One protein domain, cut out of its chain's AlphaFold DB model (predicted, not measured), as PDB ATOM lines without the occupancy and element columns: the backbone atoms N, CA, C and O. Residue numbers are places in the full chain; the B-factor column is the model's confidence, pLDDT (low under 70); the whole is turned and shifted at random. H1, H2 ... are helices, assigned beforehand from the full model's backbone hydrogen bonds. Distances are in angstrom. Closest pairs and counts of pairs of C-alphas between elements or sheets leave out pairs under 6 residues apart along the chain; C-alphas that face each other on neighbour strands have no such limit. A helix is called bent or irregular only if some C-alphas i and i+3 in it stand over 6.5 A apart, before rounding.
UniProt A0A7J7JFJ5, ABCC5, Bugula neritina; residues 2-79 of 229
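This is residues 2 to 79 of the 229 residues of the protein "ABCC5" of Bugula neritina (UniProt A0A7J7JFJ5). A lopsided helical hairpin: H2a and H1b lie side by side, and H2b runs on far beyond them as a free arm, residues 58 to 79 sticking out. At the hairpin's open end H1a turns away from H1b, with residues 2 to 8 free. The printed part has 78 residues, with two named helices, H1 then H2, which hold 70 of them, and no named strand; the class is all helix, and the whole is extended, with a radius of gyration of the C-alphas of 20.6 A and spans of 71 by 26 by 15 A.

H2, residues 36 to 78, was assigned as one helix by its hydrogen bonds but is bent, C-alphas 54 and 57 being 6.8 A apart; its arms are H2a, 36 to 54, 27.3 A, and H2b, 57 to 78, 32.1 A, ending at C-alpha 78 (73.188, 3.436, -27.492). H1, residues 2 to 28, likewise one helix by hydrogen bonds, is bent, with C-alphas 10 and 13 6.6 A apart; H1a, 2 to 10, begins at C-alpha 2 (45.090, 25.189, -21.768), and H1b, 13 to 28, is irregular, C-alphas 17 and 20 being 6.53 A apart.

H2a and H1b touch as a hairpin, opposite ways at a shallow tilt of 26 degrees; their closest C-alphas, of Ser 50 and Pro 13, are 6.6 A apart. H2b is apart from H1a and H1b. Every O i to N i+4 pair is within hydrogen-bond range in H1a and H2b, 10 of 12 in H1b and 13 of 15 in H2a.

The farthest C-alphas, of Gly 31 and Ala 79, are 71.2 A apart. The printed part has no cut, and the link from H1 to H2 is short. Mean pLDDT of the printed part is 79.6; residues 27 to 34 are among those under 70.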
ATOM      1  N   THR A   2      45.458  26.587 -22.087       68.88
ATOM      2  CA  THR A   2      45.090  25.189 -21.768       68.88
ATOM      3  C   THR A   2      43.806  25.025 -20.945       68.88
ATOM      4  O   THR A   2      43.141  24.001 -21.067       68.88
ATOM      5  N   THR A   3      43.418  26.014 -20.136       71.25
ATOM      6  CA  THR A   3      42.195  25.966 -19.312       71.25
ATOM      7  C   THR A   3      40.926  26.185 -20.135       71.25
ATOM      8  O   THR A   3      39.979  25.416 -20.000       71.25
ATOM      9  N   ALA A   4      40.933  27.159 -21.049       70.31
ATOM     10  CA  ALA A   4      39.817  27.423 -21.961       70.31
ATOM     11  C   ALA A   4      39.583  26.261 -22.942       70.31
ATOM     12  O   ALA A   4      38.444  25.854 -23.149       70.31
ATOM     13  N   LEU A   5      40.658  25.670 -23.479       70.12
ATOM     14  CA  LEU A   5      40.568  24.515 -24.379       70.12
ATOM     15  C   LEU A   5      40.018  23.269 -23.662       70.12
ATOM     16  O   LEU A   5      39.208  22.537 -24.221       70.12
ATOM     17  N   ARG A   6      40.409  23.052 -22.399       72.38
ATOM     18  CA  ARG A   6      39.853  21.978 -21.561       72.38
ATOM     19  C   ARG A   6      38.381  22.205 -21.228       72.38
ATOM     20  O   ARG A   6      37.613  21.256 -21.296       72.38
ATOM     21  N   ALA A   7      37.984  23.439 -20.915       71.00
ATOM     22  CA  ALA A   7      36.581  23.777 -20.683       71.00
ATOM     23  C   ALA A   7      35.726  23.515 -21.935       71.00
ATOM     24  O   ALA A   7      34.664  22.913 -21.826       71.00
ATOM     25  N   TYR A   8      36.227  23.868 -23.122       73.12
ATOM     26  CA  TYR A   8      35.546  23.609 -24.394       73.12
ATOM     27  C   TYR A   8      35.434  22.111 -24.719       73.12
ATOM     28  O   TYR A   8      34.372  21.661 -25.132       73.12
ATOM     29  N   LEU A   9      36.490  21.323 -24.480       67.88
ATOM     30  CA  LEU A   9      36.468  19.864 -24.671       67.88
ATOM     31  C   LEU A   9      35.539  19.140 -23.680       67.88
ATOM     32  O   LEU A   9      34.979  18.107 -24.029       67.88
ATOM     33  N   LEU A  10      35.342  19.684 -22.473       67.06
ATOM     34  CA  LEU A  10      34.383  19.161 -21.487       67.06
ATOM     35  C   LEU A  10      32.933  19.587 -21.771       67.06
ATOM     36  O   LEU A  10      32.010  18.834 -21.476       67.06
ATOM     37  N   LEU A  11      32.724  20.764 -22.366       70.25
ATOM     38  CA  LEU A  11      31.411  21.228 -22.833       70.25
ATOM     39  C   LEU A  11      30.992  20.580 -24.160       70.25
ATOM     40  O   LEU A  11      29.799  20.489 -24.432       70.25
ATOM     41  N   TYR A  12      31.942  20.097 -24.964       76.50
ATOM     42  CA  TYR A  12      31.693  19.449 -26.255       76.50
ATOM     43  C   TYR A  12      30.714  18.259 -26.204       76.50
ATOM     44  O   TYR A  12      29.799  18.242 -27.025       76.50
ATOM     45  N   PRO A  13      30.797  17.300 -25.258       70.69
ATOM     46  CA  PRO A  13      29.799  16.232 -25.154       70.69
ATOM     47  C   PRO A  13      28.392  16.763 -24.831       70.69
ATOM     48  O   PRO A  13      27.420  16.280 -25.410       70.69
ATOM     49  N   LEU A  14      28.276  17.806 -23.997       68.00
ATOM     50  CA  LEU A  14      26.993  18.457 -23.687       68.00
ATOM     51  C   LEU A  14      26.433  19.213 -24.899       68.00
ATOM     52  O   LEU A  14      25.239  19.148 -25.181       68.00
ATOM     53  N   LEU A  15      27.304  19.874 -25.661       70.81
ATOM     54  CA  LEU A  15      26.957  20.543 -26.911       70.81
ATOM     55  C   LEU A  15      26.533  19.523 -27.984       70.81
ATOM     56  O   LEU A  15      25.549  19.748 -28.679       70.81
ATOM     57  N   SER A  16      27.212  18.372 -28.079       68.50
ATOM     58  CA  SER A  16      26.877  17.284 -29.014       68.50
ATOM     59  C   SER A  16      25.525  16.631 -28.718       68.50
ATOM     60  O   SER A  16      24.901  16.089 -29.623       68.50
ATOM     61  N   LEU A  17      25.051  16.723 -27.472       69.06
ATOM     62  CA  LEU A  17      23.723  16.269 -27.067       69.06
ATOM     63  C   LEU A  17      22.632  17.283 -27.452       69.06
ATOM     64  O   LEU A  17      21.511  16.897 -27.775       69.06
ATOM     65  N   TYR A  18      22.962  18.577 -27.439       74.31
ATOM     66  CA  TYR A  18      22.004  19.665 -27.649       74.31
ATOM     67  C   TYR A  18      21.882  20.093 -29.124       74.31
ATOM     68  O   TYR A  18      20.791  20.405 -29.599       74.31
ATOM     69  N   LEU A  19      22.984  20.055 -29.883       74.31
ATOM     70  CA  LEU A  19      23.032  20.434 -31.302       74.31
ATOM     71  C   LEU A  19      22.110  19.611 -32.221       74.31
ATOM     72  O   LEU A  19      21.486  20.215 -33.090       74.31
ATOM     73  N   PRO A  20      21.954  18.283 -32.062       71.44
ATOM     74  CA  PRO A  20      21.045  17.492 -32.892       71.44
ATOM     75  C   PRO A  20      19.589  17.827 -32.610       71.44
ATOM     76  O   PRO A  20      18.800  17.890 -33.544       71.44
ATOM     77  N   GLY A  21      19.242  18.081 -31.343       72.50
ATOM     78  CA  GLY A  21      17.904  18.524 -30.956       72.50
ATOM     79  C   GLY A  21      17.555  19.877 -31.577       72.50
ATOM     80  O   GLY A  21      16.475  20.035 -32.141       72.50
ATOM     81  N   LEU A  22      18.502  20.821 -31.562       71.44
ATOM     82  CA  LEU A  22      18.339  22.117 -32.226       71.44
ATOM     83  C   LEU A  22      18.262  21.990 -33.756       71.44
ATOM     84  O   LEU A  22      17.415  22.628 -34.372       71.44
ATOM     85  N   HIS A  23      19.094  21.141 -34.367       72.25
ATOM     86  CA  HIS A  23      19.119  20.936 -35.818       72.25
ATOM     87  C   HIS A  23      17.871  20.199 -36.336       72.25
ATOM     88  O   HIS A  23      17.364  20.497 -37.417       72.25
ATOM     89  N   LEU A  24      17.341  19.244 -35.567       67.88
ATOM     90  CA  LEU A  24      16.068  18.582 -35.858       67.88
ATOM     91  C   LEU A  24      14.906  19.577 -35.758       67.88
ATOM     92  O   LEU A  24      14.105  19.650 -36.683       67.88
ATOM     93  N   SER A  25      14.880  20.410 -34.712       70.50
ATOM     94  CA  SER A  25      13.861  21.455 -34.544       70.50
ATOM     95  C   SER A  25      13.889  22.511 -35.657       70.50
ATOM     96  O   SER A  25      12.837  23.024 -36.027       70.50
ATOM     97  N   SER A  26      15.059  22.833 -36.219       70.75
ATOM     98  CA  SER A  26      15.159  23.758 -37.357       70.75
ATOM     99  C   SER A  26      14.755  23.135 -38.696       70.75
ATOM    100  O   SER A  26      14.240  23.847 -39.552       70.75
ATOM    101  N   ASN A  27      14.969  21.827 -38.892       65.88
ATOM    102  CA  ASN A  27      14.547  21.136 -40.118       65.88
ATOM    103  C   ASN A  27      13.038  20.854 -40.142       65.88
ATOM    104  O   ASN A  27      12.437  20.892 -41.212       65.88
ATOM    105  N   ASP A  28      12.432  20.667 -38.969       68.50
ATOM    106  CA  ASP A  28      10.976  20.622 -38.789       68.50
ATOM    107  C   ASP A  28      10.330  21.961 -39.207       68.50
ATOM    108  O   ASP A  28       9.332  22.004 -39.921       68.50
ATOM    109  N   LEU A  29      10.993  23.085 -38.895       59.28
ATOM    110  CA  LEU A  29      10.580  24.425 -39.333       59.28
ATOM    111  C   LEU A  29      10.769  24.669 -40.848       59.28
ATOM    112  O   LEU A  29      10.145  25.570 -41.407       59.28
ATOM    113  N   ALA A  30      11.620  23.882 -41.517       68.81
ATOM    114  CA  ALA A  30      11.905  23.978 -42.953       68.81
ATOM    115  C   ALA A  30      10.995  23.086 -43.827       68.81
ATOM    116  O   ALA A  30      11.126  23.105 -45.051       68.81
ATOM    117  N   GLY A  31      10.064  22.334 -43.223       60.09
ATOM    118  CA  GLY A  31       9.037  21.562 -43.935       60.09
ATOM    119  C   GLY A  31       9.512  20.240 -44.544       60.09
ATOM    120  O   GLY A  31       8.872  19.724 -45.459       60.09
ATOM    121  N   ALA A  32      10.637  19.694 -44.074       65.31
ATOM    122  CA  ALA A  32      11.086  18.355 -44.442       65.31
ATOM    123  C   ALA A  32      10.639  17.351 -43.366       65.31
ATOM    124  O   ALA A  32      11.176  17.364 -42.259       65.31
ATOM    125  N   ASP A  33       9.689  16.468 -43.692       61.44
ATOM    126  CA  ASP A  33       9.173  15.434 -42.781       61.44
ATOM    127  C   ASP A  33      10.252  14.383 -42.460       61.44
ATOM    128  O   ASP A  33      10.334  13.315 -43.076       61.44
ATOM    129  N   LEU A  34      11.114  14.660 -41.479       67.31
ATOM    130  CA  LEU A  34      11.995  13.637 -40.931       67.31
ATOM    131  C   LEU A  34      11.169  12.664 -40.090       67.31
ATOM    132  O   LEU A  34      10.608  13.006 -39.051       67.31
ATOM    133  N   THR A  35      11.138  11.404 -40.516       78.19
ATOM    134  CA  THR A  35      10.477  10.340 -39.761       78.19
ATOM    135  C   THR A  35      11.193  10.141 -38.423       78.19
ATOM    136  O   THR A  35      12.422  10.051 -38.372       78.19
ATOM    137  N   VAL A  36      10.426   9.993 -37.340       76.25
ATOM    138  CA  VAL A  36      10.930   9.812 -35.960       76.25
ATOM    139  C   VAL A  36      12.009   8.719 -35.866       76.25
ATOM    140  O   VAL A  36      12.999   8.861 -35.146       76.25
ATOM    141  N   THR A  37      11.873   7.655 -36.659       79.62
ATOM    142  CA  THR A  37      12.829   6.542 -36.741       79.62
ATOM    143  C   THR A  37      14.211   6.968 -37.250       79.62
ATOM    144  O   THR A  37      15.221   6.492 -36.739       79.62
ATOM    145  N   GLN A  38      14.290   7.882 -38.223       79.62
ATOM    146  CA  GLN A  38      15.568   8.367 -38.754       79.62
ATOM    147  C   GLN A  38      16.283   9.270 -37.742       79.62
ATOM    148  O   GLN A  38      17.485   9.127 -37.528       79.62
ATOM    149  N   ALA A  39      15.535  10.136 -37.050       81.00
ATOM    150  CA  ALA A  39      16.073  10.990 -35.991       81.00
ATOM    151  C   ALA A  39      16.705  10.171 -34.850       81.00
ATOM    152  O   ALA A  39      17.813  10.475 -34.403       81.00
ATOM    153  N   TYR A  40      16.052   9.083 -34.430       81.00
ATOM    154  CA  TYR A  40      16.573   8.188 -33.393       81.00
ATOM    155  C   TYR A  40      17.885   7.494 -33.800       81.00
ATOM    156  O   TYR A  40      18.809   7.367 -32.989       81.00
ATOM    157  N   VAL A  41      18.002   7.088 -35.069       87.06
ATOM    158  CA  VAL A  41      19.233   6.497 -35.616       87.06
ATOM    159  C   VAL A  41      20.374   7.518 -35.621       87.06
ATOM    160  O   VAL A  41      21.471   7.194 -35.165       87.06
ATOM    161  N   TYR A  42      20.126   8.765 -36.040       83.81
ATOM    162  CA  TYR A  42      21.146   9.821 -36.013       83.81
ATOM    163  C   TYR A  42      21.641  10.128 -34.596       83.81
ATOM    164  O   TYR A  42      22.849  10.228 -34.385       83.81
ATOM    165  N   ILE A  43      20.737  10.218 -33.615       80.62
ATOM    166  CA  ILE A  43      21.095  10.449 -32.205       80.62
ATOM    167  C   ILE A  43      21.937   9.285 -31.661       80.62
ATOM    168  O   ILE A  43      22.941   9.509 -30.983       80.62
ATOM    169  N   SER A  44      21.574   8.046 -32.000       83.50
ATOM    170  CA  SER A  44      22.301   6.845 -31.569       83.50
ATOM    171  C   SER A  44      23.717   6.786 -32.154       83.50
ATOM    172  O   SER A  44      24.682   6.549 -31.422       83.50
ATOM    173  N   ILE A  45      23.864   7.068 -33.454       86.25
ATOM    174  CA  ILE A  45      25.170   7.123 -34.126       86.25
ATOM    175  C   ILE A  45      26.019   8.256 -33.542       86.25
ATOM    176  O   ILE A  45      27.186   8.038 -33.214       86.25
ATOM    177  N   LEU A  46      25.441   9.438 -33.333       78.56
ATOM    178  CA  LEU A  46      26.179  10.580 -32.804       78.56
ATOM    179  C   LEU A  46      26.678  10.342 -31.375       78.56
ATOM    180  O   LEU A  46      27.831  10.647 -31.069       78.56
ATOM    181  N   ASN A  47      25.855   9.738 -30.517       79.94
ATOM    182  CA  ASN A  47      26.256   9.397 -29.155       79.94
ATOM    183  C   ASN A  47      27.387   8.351 -29.143       79.94
ATOM    184  O   ASN A  47      28.339   8.467 -28.372       79.94
ATOM    185  N   SER A  48      27.339   7.373 -30.056       87.06
ATOM    186  CA  SER A  48      28.405   6.373 -30.205       87.06
ATOM    187  C   SER A  48      29.727   6.960 -30.723       87.06
ATOM    188  O   SER A  48      30.796   6.500 -30.328       87.06
ATOM    189  N   LEU A  49      29.673   8.012 -31.550       82.19
ATOM    190  CA  LEU A  49      30.849   8.686 -32.112       82.19
ATOM    191  C   LEU A  49      31.474   9.708 -31.145       82.19
ATOM    192  O   LEU A  49      32.679   9.962 -31.197       82.19
ATOM    193  N   SER A  50      30.677  10.264 -30.233       81.25
ATOM    194  CA  SER A  50      31.131  11.278 -29.275       81.25
ATOM    195  C   SER A  50      32.164  10.720 -28.284       81.25
ATOM    196  O   SER A  50      33.134  11.397 -27.942       81.25
ATOM    197  N   PHE A  51      32.032   9.448 -27.884       83.75
ATOM    198  CA  PHE A  51      32.977   8.801 -26.968       83.75
ATOM    199  C   PHE A  51      34.401   8.660 -27.556       83.75
ATOM    200  O   PHE A  51      35.342   9.161 -26.932       83.75
ATOM    201  N   PRO A  52      34.611   8.076 -28.757       87.44
ATOM    202  CA  PRO A  52      35.924   8.059 -29.405       87.44
ATOM    203  C   PRO A  52      36.518   9.455 -29.617       87.44
ATOM    204  O   PRO A  52      37.704   9.655 -29.357       87.44
ATOM    205  N   LEU A  53      35.704  10.434 -30.035       84.62
ATOM    206  CA  LEU A  53      36.153  11.815 -30.245       84.62
ATOM    207  C   LEU A  53      36.598  12.488 -28.940       84.62
ATOM    208  O   LEU A  53      37.567  13.246 -28.943       84.62
ATOM    209  N   GLY A  54      35.949  12.169 -27.818       81.19
ATOM    210  CA  GLY A  54      36.336  12.654 -26.494       81.19
ATOM    211  C   GLY A  54      37.642  12.043 -25.973       81.19
ATOM    212  O   GLY A  54      38.426  12.731 -25.321       81.19
ATOM    213  N   VAL A  55      37.915  10.769 -26.282       87.38
ATOM    214  CA  VAL A  55      39.136  10.060 -25.842       87.38
ATOM    215  C   VAL A  55      40.343  10.355 -26.749       87.38
ATOM    216  O   VAL A  55      41.490  10.339 -26.294       87.38
ATOM    217  N   MET A  56      40.103  10.697 -28.014       88.38
ATOM    218  CA  MET A  56      41.124  11.012 -29.017       88.38
ATOM    219  C   MET A  56      42.194  12.029 -28.557       88.38
ATOM    220  O   MET A  56      43.382  11.695 -28.638       88.38
ATOM    221  N   PRO A  57      41.867  13.206 -27.982       87.38
ATOM    222  CA  PRO A  57      42.887  14.163 -27.536       87.38
ATOM    223  C   PRO A  57      43.778  13.619 -26.411       87.38
ATOM    224  O   PRO A  57      44.968  13.939 -26.351       87.38
ATOM    225  N   PHE A  58      43.239  12.766 -25.536       87.25
ATOM    226  CA  PHE A  58      44.028  12.118 -24.489       87.25
ATOM    227  C   PHE A  58      44.988  11.088 -25.081       87.25
ATOM    228  O   PHE A  58      46.155  11.049 -24.693       87.25
ATOM    229  N   SER A  59      44.528  10.309 -26.063       94.19
ATOM    230  CA  SER A  59      45.367   9.326 -26.752       94.19
ATOM    231  C   SER A  59      46.536   9.986 -27.496       94.19
ATOM    232  O   SER A  59      47.677   9.544 -27.359       94.19
ATOM    233  N   LEU A  60      46.295  11.115 -28.175       92.25
ATOM    234  CA  LEU A  60      47.339  11.896 -28.843       92.25
ATOM    235  C   LEU A  60      48.366  12.456 -27.859       92.25
ATOM    236  O   LEU A  60      49.566  12.415 -28.124       92.25
ATOM    237  N   LYS A  61      47.908  12.950 -26.703       92.19
ATOM    238  CA  LYS A  61      48.800  13.450 -25.653       92.19
ATOM    239  C   LYS A  61      49.725  12.349 -25.133       92.19
ATOM    240  O   LYS A  61      50.928  12.572 -25.018       92.19
ATOM    241  N   ILE A  62      49.170  11.172 -24.837       94.19
ATOM    242  CA  ILE A  62      49.934  10.026 -24.325       94.19
ATOM    243  C   ILE A  62      50.959   9.560 -25.364       94.19
ATOM    244  O   ILE A  62      52.099   9.275 -25.009       94.19
ATOM    245  N   LEU A  63      50.592   9.542 -26.649       96.19
ATOM    246  CA  LEU A  63      51.522   9.208 -27.729       96.19
ATOM    247  C   LEU A  63      52.665  10.223 -27.842       96.19
ATOM    248  O   LEU A  63      53.822   9.820 -27.935       96.19
ATOM    249  N   ALA A  64      52.367  11.523 -27.781       94.88
ATOM    250  CA  ALA A  64      53.390  12.568 -27.839       94.88
ATOM    251  C   ALA A  64      54.396  12.448 -26.680       94.88
ATOM    252  O   ALA A  64      55.609  12.462 -26.891       94.88
ATOM    253  N   GLU A  65      53.903  12.258 -25.452       92.56
ATOM    254  CA  GLU A  65      54.748  12.035 -24.272       92.56
ATOM    255  C   GLU A  65      55.539  10.716 -24.379       92.56
ATOM    256  O   GLU A  65      56.726  10.665 -24.039       92.56
ATOM    257  N   GLY A  66      54.918   9.666 -24.923       95.62
ATOM    258  CA  GLY A  66      55.537   8.364 -25.156       95.62
ATOM    259  C   GLY A  66      56.721   8.425 -26.123       95.62
ATOM    260  O   GLY A  66      57.776   7.866 -25.829       95.62
ATOM    261  N   ILE A  67      56.597   9.164 -27.229       95.06
ATOM    262  CA  ILE A  67      57.672   9.313 -28.225       95.06
ATOM    263  C   ILE A  67      58.922   9.942 -27.595       95.06
ATOM    264  O   ILE A  67      60.033   9.442 -27.788       95.06
ATOM    265  N   HIS A  68      58.760  10.991 -26.783       93.50
ATOM    266  CA  HIS A  68      59.890  11.600 -26.076       93.50
ATOM    267  C   HIS A  68      60.532  10.641 -25.066       93.50
ATOM    268  O   HIS A  68      61.761  10.611 -24.948       93.50
ATOM    269  N   SER A  69      59.726   9.840 -24.363       94.12
ATOM    270  CA  SER A  69      60.221   8.816 -23.435       94.12
ATOM    271  C   SER A  69      61.070   7.761 -24.156       94.12
ATOM    272  O   SER A  69      62.208   7.495 -23.757       94.12
ATOM    273  N   CYS A  70      60.584   7.248 -25.291       92.81
ATOM    274  CA  CYS A  70      61.327   6.314 -26.138       92.81
ATOM    275  C   CYS A  70      62.641   6.921 -26.656       92.81
ATOM    276  O   CYS A  70      63.675   6.251 -26.665       92.81
ATOM    277  N   GLY A  71      62.637   8.209 -27.019       90.81
ATOM    278  CA  GLY A  71      63.842   8.931 -27.433       90.81
ATOM    279  C   GLY A  71      64.920   8.995 -26.343       90.81
ATOM    280  O   GLY A  71      66.104   8.826 -26.634       90.81
ATOM    281  N   ARG A  72      64.530   9.180 -25.075       91.81
ATOM    282  CA  ARG A  72      65.470   9.154 -23.938       91.81
ATOM    283  C   ARG A  72      66.033   7.756 -23.702       91.81
ATOM    284  O   ARG A  72      67.237   7.611 -23.510       91.81
ATOM    285  N   MET A  73      65.184   6.735 -23.770       92.56
ATOM    286  CA  MET A  73      65.593   5.340 -23.587       92.56
ATOM    287  C   MET A  73      66.601   4.897 -24.653       92.56
ATOM    288  O   MET A  73      67.598   4.256 -24.329       92.56
ATOM    289  N   LYS A  74      66.401   5.323 -25.908       91.94
ATOM    290  CA  LYS A  74      67.342   5.082 -27.009       91.94
ATOM    291  C   LYS A  74      68.749   5.604 -26.697       91.94
ATOM    292  O   LYS A  74      69.717   4.914 -26.991       91.94
ATOM    293  N   LYS A  75      68.878   6.792 -26.091       86.88
ATOM    294  CA  LYS A  75      70.193   7.375 -25.758       86.88
ATOM    295  C   LYS A  75      70.969   6.524 -24.757       86.88
ATOM    296  O   LYS A  75      72.169   6.367 -24.917       86.88
ATOM    297  N   ILE A  76      70.284   5.966 -23.761       87.75
ATOM    298  CA  ILE A  76      70.902   5.092 -22.755       87.75
ATOM    299  C   ILE A  76      71.305   3.756 -23.384       87.75
ATOM    300  O   ILE A  76      72.394   3.271 -23.127       87.75
ATOM    301  N   LEU A  77      70.455   3.188 -24.244       87.75
ATOM    302  CA  LEU A  77      70.740   1.915 -24.917       87.75
ATOM    303  C   LEU A  77      71.871   2.001 -25.951       87.75
ATOM    304  O   LEU A  77      72.498   0.991 -26.243       87.75
ATOM    305  N   ILE A  78      72.100   3.182 -26.532       89.81
ATOM    306  CA  ILE A  78      73.188   3.436 -27.492       89.81
ATOM    307  C   ILE A  78      74.447   3.962 -26.786       89.81
ATOM    308  O   ILE A  78      75.500   4.051 -27.414       89.81
ATOM    309  N   ALA A  79      74.361   4.316 -25.501       80.56
ATOM    310  CA  ALA A  79      75.524   4.768 -24.753       80.56
ATOM    311  C   ALA A  79      76.607   3.683 -24.794       80.56
ATOM    312  O   ALA A  79      76.334   2.505 -24.576       80.56
TER     313      ALA A  79